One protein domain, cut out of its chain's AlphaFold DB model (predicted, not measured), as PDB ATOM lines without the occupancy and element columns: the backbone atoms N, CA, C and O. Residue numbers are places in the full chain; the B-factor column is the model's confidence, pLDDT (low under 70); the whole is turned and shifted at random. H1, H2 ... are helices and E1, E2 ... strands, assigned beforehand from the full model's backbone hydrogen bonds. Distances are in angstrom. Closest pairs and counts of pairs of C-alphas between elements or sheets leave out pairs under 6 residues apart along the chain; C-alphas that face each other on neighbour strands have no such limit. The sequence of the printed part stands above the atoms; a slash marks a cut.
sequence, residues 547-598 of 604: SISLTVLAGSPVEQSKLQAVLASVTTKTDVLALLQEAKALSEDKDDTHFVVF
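Overview. This is residues 547 to 598 of the 604 residues of an uncharacterized protein of Hucho hucho (huchen) (UniProt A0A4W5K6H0). A short ribbon of two strands, E1 and E2, brings the two ends of the printed part side by side, and three helices gather on one side of it, joined by few contacts. Short H1 turns off from E1 at one end of the ribbon, while H3 starts beside Gln 564 of the longer H2 and runs off about perpendicular to it. The printed part has 52 residues, with the order E1, H1, H2, H3, E2 along the chain; the sheet, E1 - E2, is antiparallel and the class is mostly helix. The whole is compact, with a radius of gyration of the C-alphas of 10.5 A, and spans 30 by 20 by 18 A.

Along the chain. Begin with the sheet: find C-alpha 547 at (10.353, -34.128, 5.305), where E1, residues 547 to 549, starts. Its partner E2, residues 594 to 597, ends at C-alpha 597 at (5.901, -37.068, 2.248), 10.0 A from its first C-alpha. Right after E1 comes H1, residues 550 to 555, 8.4 A long. Look next at C-alpha 557, at (17.609, -28.997, -7.732): from there H2, the longest helix, runs through residues 557 to 569 over 18.3 A. H3 covers residues 576 to 586 and 15.2 A.

Arrangement. Look first across the sheet: E1 and E2 are antiparallel, with 159 degrees between their directions. N 548 and O 595 are 2.9 A apart, as are N 595 and O 548, both within hydrogen-bond range. The closest C-alphas of H1 and E2 are those of Leu 550 and His 594, 5.5 A apart. Go on to H1 and H2, which touch only at the corner by their link, at a steep tilt of 61 degrees, with the C-alphas of Leu 553 and Glu 559 closest at 5.8 A. H1 and H3 only just touch, with 3 pairs of C-alphas within 8 A; the closest are those of Ala 554 and Leu 580, 7.0 A apart. H2, with residues 560 to 564 alone, only just touches H3, also with 3 pairs; the closest C-alphas are those of Gln 564 and Val 576, at 5.8 A, and the lines are about perpendicular at 78 degrees. E1 is apart from H2 and H3, and H2 is only just apart from E2, with 8.4 A between their closest C-alphas. In H1, H2 and H3 every O i to N i+4 pair is within hydrogen-bond range.

Size, cuts and confidence. The two C-alphas farthest apart are those of Ser 569 and Glu 588, at 30.1 A, while those of Ser 547 and Phe 598, the first and last printed, are 8.7 A apart. The printed part has no cut. The links E1 to H1 and H1 to H2 are tight, and those from H2 to H3 and from H3 to E2 are short. The mean pLDDT of the printed part is 87.1, and no printed residue is under 70.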
ATOM      1  N   SER A 547      10.709 -35.548   5.294       91.06
ATOM      2  CA  SER A 547      10.353 -34.128   5.305       91.06
ATOM      3  C   SER A 547      11.506 -33.262   4.797       91.06
ATOM      4  O   SER A 547      12.662 -33.690   4.770       91.06
ATOM      5  N   ILE A 548      11.184 -32.044   4.362       91.69
ATOM      6  CA  ILE A 548      12.147 -31.049   3.884       91.69
ATOM      7  C   ILE A 548      11.600 -29.631   4.085       91.69
ATOM      8  O   ILE A 548      10.407 -29.397   3.876       91.69
ATOM      9  N   SER A 549      12.448 -28.677   4.481       91.75
ATOM     10  CA  SER A 549      12.042 -27.268   4.571       91.75
ATOM     11  C   SER A 549      11.872 -26.647   3.182       91.75
ATOM     12  O   SER A 549      12.538 -27.026   2.211       91.75
ATOM     13  N   LEU A 550      11.003 -25.642   3.081       91.06
ATOM     14  CA  LEU A 550      10.798 -24.855   1.868       91.06
ATOM     15  C   LEU A 550      12.098 -24.168   1.421       91.06
ATOM     16  O   LEU A 550      12.320 -24.024   0.221       91.06
ATOM     17  N   THR A 551      12.979 -23.785   2.352       90.62
ATOM     18  CA  THR A 551      14.275 -23.164   2.040       90.62
ATOM     19  C   THR A 551      15.281 -24.134   1.421       90.62
ATOM     20  O   THR A 551      15.866 -23.796   0.391       90.62
ATOM     21  N   VAL A 552      15.436 -25.355   1.948       90.62
ATOM     22  CA  VAL A 552      16.326 -26.369   1.343       90.62
ATOM     23  C   VAL A 552      15.774 -26.837  -0.006       90.62
ATOM     24  O   VAL A 552      16.513 -26.898  -0.988       90.62
ATOM     25  N   LEU A 553      14.462 -27.085  -0.091       91.88
ATOM     26  CA  LEU A 553      13.819 -27.505  -1.336       91.88
ATOM     27  C   LEU A 553      13.883 -26.415  -2.421       91.88
ATOM     28  O   LEU A 553      14.114 -26.730  -3.583       91.88
ATOM     29  N   ALA A 554      13.732 -25.133  -2.077       89.44
ATOM     30  CA  ALA A 554      13.909 -24.039  -3.037       89.44
ATOM     31  C   ALA A 554      15.378 -23.821  -3.442       89.44
ATOM     32  O   ALA A 554      15.635 -23.366  -4.555       89.44
ATOM     33  N   GLY A 555      16.329 -24.148  -2.561       89.62
ATOM     34  CA  GLY A 555      17.762 -23.998  -2.811       89.62
ATOM     35  C   GLY A 555      18.396 -25.105  -3.660       89.62
ATOM     36  O   GLY A 555      19.400 -24.834  -4.316       89.62
ATOM     37  N   SER A 556      17.841 -26.325  -3.671       93.00
ATOM     38  CA  SER A 556      18.510 -27.492  -4.267       93.00
ATOM     39  C   SER A 556      17.712 -28.206  -5.380       93.00
ATOM     40  O   SER A 556      16.647 -28.775  -5.119       93.00
ATOM     41  N   PRO A 557      18.241 -28.274  -6.621       92.00
ATOM     42  CA  PRO A 557      17.609 -28.997  -7.732       92.00
ATOM     43  C   PRO A 557      17.495 -30.520  -7.545       92.00
ATOM     44  O   PRO A 557      16.652 -31.155  -8.187       92.00
ATOM     45  N   VAL A 558      18.331 -31.131  -6.696       92.12
ATOM     46  CA  VAL A 558      18.325 -32.590  -6.466       92.12
ATOM     47  C   VAL A 558      17.080 -32.991  -5.674       92.12
ATOM     48  O   VAL A 558      16.337 -33.884  -6.081       92.12
ATOM     49  N   GLU A 559      16.784 -32.271  -4.598       90.94
ATOM     50  CA  GLU A 559      15.599 -32.446  -3.764       90.94
ATOM     51  C   GLU A 559      14.311 -32.077  -4.516       90.94
ATOM     52  O   GLU A 559      13.302 -32.770  -4.369       90.94
ATOM     53  N   GLN A 560      14.352 -31.065  -5.395       92.94
ATOM     54  CA  GLN A 560      13.253 -30.780  -6.332       92.94
ATOM     55  C   GLN A 560      13.002 -31.969  -7.265       92.94
ATOM     56  O   GLN A 560      11.862 -32.403  -7.419       92.94
ATOM     57  N   SER A 561      14.060 -32.559  -7.828       91.06
ATOM     58  CA  SER A 561      13.955 -33.748  -8.687       91.06
ATOM     59  C   SER A 561      13.414 -34.965  -7.921       91.06
ATOM     60  O   SER A 561      12.568 -35.694  -8.442       91.06
ATOM     61  N   LYS A 562      13.835 -35.158  -6.661       91.06
ATOM     62  CA  LYS A 562      13.320 -36.202  -5.758       91.06
ATOM     63  C   LYS A 562      11.821 -36.026  -5.496       91.06
ATOM     64  O   LYS A 562      11.064 -36.987  -5.621       91.06
ATOM     65  N   LEU A 563      11.373 -34.810  -5.175       90.75
ATOM     66  CA  LEU A 563       9.951 -34.532  -4.958       90.75
ATOM     67  C   LEU A 563       9.139 -34.675  -6.256       90.75
ATOM     68  O   LEU A 563       8.052 -35.247  -6.228       90.75
ATOM     69  N   GLN A 564       9.673 -34.248  -7.403       91.00
ATOM     70  CA  GLN A 564       8.997 -34.389  -8.696       91.00
ATOM     71  C   GLN A 564       8.819 -35.862  -9.097       91.00
ATOM     72  O   GLN A 564       7.780 -36.219  -9.653       91.00
ATOM     73  N   ALA A 565       9.783 -36.732  -8.771       89.44
ATOM     74  CA  ALA A 565       9.655 -38.177  -8.951       89.44
ATOM     75  C   ALA A 565       8.542 -38.775  -8.066       89.44
ATOM     76  O   ALA A 565       7.727 -39.562  -8.552       89.44
ATOM     77  N   VAL A 566       8.442 -38.349  -6.798       87.75
ATOM     78  CA  VAL A 566       7.335 -38.734  -5.899       87.75
ATOM     79  C   VAL A 566       5.988 -38.278  -6.474       87.75
ATOM     80  O   VAL A 566       5.082 -39.096  -6.634       87.75
ATOM     81  N   LEU A 567       5.856 -37.008  -6.864       88.19
ATOM     82  CA  LEU A 567       4.621 -36.445  -7.425       88.19
ATOM     83  C   LEU A 567       4.181 -37.149  -8.718       88.19
ATOM     84  O   LEU A 567       2.989 -37.429  -8.889       88.19
ATOM     85  N   ALA A 568       5.136 -37.498  -9.585       87.00
ATOM     86  CA  ALA A 568       4.887 -38.294 -10.783       87.00
ATOM     87  C   ALA A 568       4.401 -39.716 -10.445       87.00
ATOM     88  O   ALA A 568       3.440 -40.189 -11.052       87.00
ATOM     89  N   SER A 569       4.996 -40.379  -9.442       83.88
ATOM     90  CA  SER A 569       4.583 -41.725  -9.004       83.88
ATOM     91  C   SER A 569       3.154 -41.770  -8.444       83.88
ATOM     92  O   SER A 569       2.439 -42.749  -8.644       83.88
ATOM     93  N   VAL A 570       2.695 -40.678  -7.822       80.56
ATOM     94  CA  VAL A 570       1.324 -40.528  -7.297       80.56
ATOM     95  C   VAL A 570       0.343 -40.051  -8.394       80.56
ATOM     96  O   VAL A 570      -0.832 -39.808  -8.132       80.56
ATOM     97  N   THR A 571       0.782 -39.950  -9.658       71.00
ATOM     98  CA  THR A 571       0.007 -39.470 -10.829       71.00
ATOM     99  C   THR A 571      -0.543 -38.042 -10.697       71.00
ATOM    100  O   THR A 571      -1.480 -37.644 -11.395       71.00
ATOM    101  N   THR A 572       0.044 -37.243  -9.803       71.50
ATOM    102  CA  THR A 572      -0.388 -35.861  -9.580       71.50
ATOM    103  C   THR A 572      -0.010 -34.977 -10.770       71.50
ATOM    104  O   THR A 572       1.035 -35.150 -11.393       71.50
ATOM    105  N   LYS A 573      -0.870 -34.005 -11.098       79.19
ATOM    106  CA  LYS A 573      -0.624 -33.018 -12.171       79.19
ATOM    107  C   LYS A 573       0.112 -31.766 -11.671       79.19
ATOM    108  O   LYS A 573       0.127 -30.750 -12.357       79.19
ATOM    109  N   THR A 574       0.655 -31.825 -10.459       83.00
ATOM    110  CA  THR A 574       1.359 -30.733  -9.787       83.00
ATOM    111  C   THR A 574       2.853 -30.806 -10.074       83.00
ATOM    112  O   THR A 574       3.501 -31.811  -9.782       83.00
ATOM    113  N   ASP A 575       3.384 -29.724 -10.630       89.81
ATOM    114  CA  ASP A 575       4.816 -29.455 -10.744       89.81
ATOM    115  C   ASP A 575       5.360 -28.960  -9.393       89.81
ATOM    116  O   ASP A 575       4.706 -28.165  -8.707       89.81
ATOM    117  N   VAL A 576       6.561 -29.399  -9.020       91.31
ATOM    118  CA  VAL A 576       7.303 -28.887  -7.861       91.31
ATOM    119  C   VAL A 576       7.419 -27.365  -7.909       91.31
ATOM    120  O   VAL A 576       7.175 -26.723  -6.892       91.31
ATOM    121  N   LEU A 577       7.704 -26.751  -9.064       90.81
ATOM    122  CA  LEU A 577       7.840 -25.289  -9.143       90.81
ATOM    123  C   LEU A 577       6.530 -24.558  -8.806       90.81
ATOM    124  O   LEU A 577       6.558 -23.526  -8.132       90.81
ATOM    125  N   ALA A 578       5.383 -25.120  -9.202       90.75
ATOM    126  CA  ALA A 578       4.071 -24.590  -8.841       90.75
ATOM    127  C   ALA A 578       3.805 -24.716  -7.330       90.75
ATOM    128  O   ALA A 578       3.370 -23.747  -6.710       90.75
ATOM    129  N   LEU A 579       4.142 -25.859  -6.723       90.50
ATOM    130  CA  LEU A 579       4.015 -26.072  -5.275       90.50
ATOM    131  C   LEU A 579       4.949 -25.163  -4.462       90.50
ATOM    132  O   LEU A 579       4.546 -24.659  -3.416       90.50
ATOM    133  N   LEU A 580       6.170 -24.896  -4.937       90.25
ATOM    134  CA  LEU A 580       7.077 -23.922  -4.315       90.25
ATOM    135  C   LEU A 580       6.526 -22.499  -4.414       90.25
ATOM    136  O   LEU A 580       6.658 -21.733  -3.461       90.25
ATOM    137  N   GLN A 581       5.915 -22.132  -5.543       90.25
ATOM    138  CA  GLN A 581       5.286 -20.823  -5.713       90.25
ATOM    139  C   GLN A 581       4.044 -20.665  -4.821       90.25
ATOM    140  O   GLN A 581       3.876 -19.607  -4.219       90.25
ATOM    141  N   GLU A 582       3.210 -21.701  -4.703       90.00
ATOM    142  CA  GLU A 582       2.042 -21.727  -3.818       90.00
ATOM    143  C   GLU A 582       2.461 -21.663  -2.344       90.00
ATOM    144  O   GLU A 582       2.036 -20.760  -1.625       90.00
ATOM    145  N   ALA A 583       3.381 -22.530  -1.908       88.50
ATOM    146  CA  ALA A 583       3.918 -22.505  -0.550       88.50
ATOM    147  C   ALA A 583       4.536 -21.139  -0.213       88.50
ATOM    148  O   ALA A 583       4.228 -20.575   0.828       88.50
ATOM    149  N   LYS A 584       5.320 -20.543  -1.123       85.62
ATOM    150  CA  LYS A 584       5.901 -19.193  -0.976       85.62
ATOM    151  C   LYS A 584       4.867 -18.054  -0.979       85.62
ATOM    152  O   LYS A 584       5.203 -16.953  -0.553       85.62
ATOM    153  N   ALA A 585       3.648 -18.279  -1.468       86.38
ATOM    154  CA  ALA A 585       2.550 -17.312  -1.403       86.38
ATOM    155  C   ALA A 585       1.706 -17.450  -0.120       86.38
ATOM    156  O   ALA A 585       1.035 -16.496   0.268       86.38
ATOM    157  N   LEU A 586       1.743 -18.619   0.528       83.62
ATOM    158  CA  LEU A 586       1.060 -18.915   1.794       83.62
ATOM    159  C   LEU A 586       1.973 -18.740   3.027       83.62
ATOM    160  O   LEU A 586       1.483 -18.557   4.138       83.62
ATOM    161  N   SER A 587       3.292 -18.808   2.828       81.94
ATOM    162  CA  SER A 587       4.347 -18.710   3.842       81.94
ATOM    163  C   SER A 587       4.818 -17.263   4.019       81.94
ATOM    164  O   SER A 587       5.385 -16.669   3.101       81.94
ATOM    165  N   GLU A 588       4.621 -16.711   5.222       75.44
ATOM    166  CA  GLU A 588       5.275 -15.466   5.656       75.44
ATOM    167  C   GLU A 588       6.718 -15.743   6.129       75.44
ATOM    168  O   GLU A 588       7.638 -15.025   5.732       75.44
ATOM    169  N   ASP A 589       6.933 -16.843   6.866       77.12
ATOM    170  CA  ASP A 589       8.261 -17.387   7.186       77.12
ATOM    171  C   ASP A 589       8.498 -18.742   6.490       77.12
ATOM    172  O   ASP A 589       7.675 -19.666   6.556       77.12
ATOM    173  N   LYS A 590       9.635 -18.849   5.793       72.69
ATOM    174  CA  LYS A 590      10.009 -20.003   4.965       72.69
ATOM    175  C   LYS A 590      10.771 -21.075   5.730       72.69
ATOM    176  O   LYS A 590      10.769 -22.212   5.266       72.69
ATOM    177  N   ASP A 591      11.424 -20.736   6.840       76.50
ATOM    178  CA  ASP A 591      12.256 -21.695   7.572       76.50
ATOM    179  C   ASP A 591      11.406 -22.620   8.462       76.50
ATOM    180  O   ASP A 591      11.712 -23.806   8.581       76.50
ATOM    181  N   ASP A 592      10.253 -22.142   8.944       83.00
ATOM    182  CA  ASP A 592       9.227 -22.977   9.591       83.00
ATOM    183  C   ASP A 592       8.409 -23.824   8.590       83.00
ATOM    184  O   ASP A 592       7.818 -24.846   8.955       83.00
ATOM    185  N   THR A 593       8.361 -23.445   7.308       88.44
ATOM    186  CA  THR A 593       7.497 -24.102   6.311       88.44
ATOM    187  C   THR A 593       8.127 -25.392   5.779       88.44
ATOM    188  O   THR A 593       9.208 -25.365   5.198       88.44
ATOM    189  N   HIS A 594       7.429 -26.526   5.914       89.69
ATOM    190  CA  HIS A 594       7.940 -27.853   5.547       89.69
ATOM    191  C   HIS A 594       6.996 -28.625   4.616       89.69
ATOM    192  O   HIS A 594       5.790 -28.692   4.850       89.69
ATOM    193  N   PHE A 595       7.564 -29.292   3.608       89.44
ATOM    194  CA  PHE A 595       6.898 -30.377   2.888       89.44
ATOM    195  C   PHE A 595       7.154 -31.699   3.616       89.44
ATOM    196  O   PHE A 595       8.275 -31.964   4.055       89.44
ATOM    197  N   VAL A 596       6.127 -32.543   3.722       89.50
ATOM    198  CA  VAL A 596       6.221 -33.873   4.337       89.50
ATOM    199  C   VAL A 596       5.575 -34.899   3.414       89.50
ATOM    200  O   VAL A 596       4.434 -34.730   2.987       89.50
ATOM    201  N   VAL A 597       6.322 -35.949   3.092       87.88
ATOM    202  CA  VAL A 597       5.901 -37.068   2.248       87.88
ATOM    203  C   VAL A 597       5.709 -38.285   3.142       87.88
ATOM    204  O   VAL A 597       6.651 -38.722   3.803       87.88
ATOM    205  N   PHE A 598       4.494 -38.836   3.122       83.25
ATOM    206  CA  PHE A 598       4.146 -40.067   3.822       83.25
ATOM    207  C   PHE A 598       3.776 -41.181   2.835       83.25
ATOM    208  O   PHE A 598       2.951 -40.966   1.943       83.25
TER     209      PHE A 598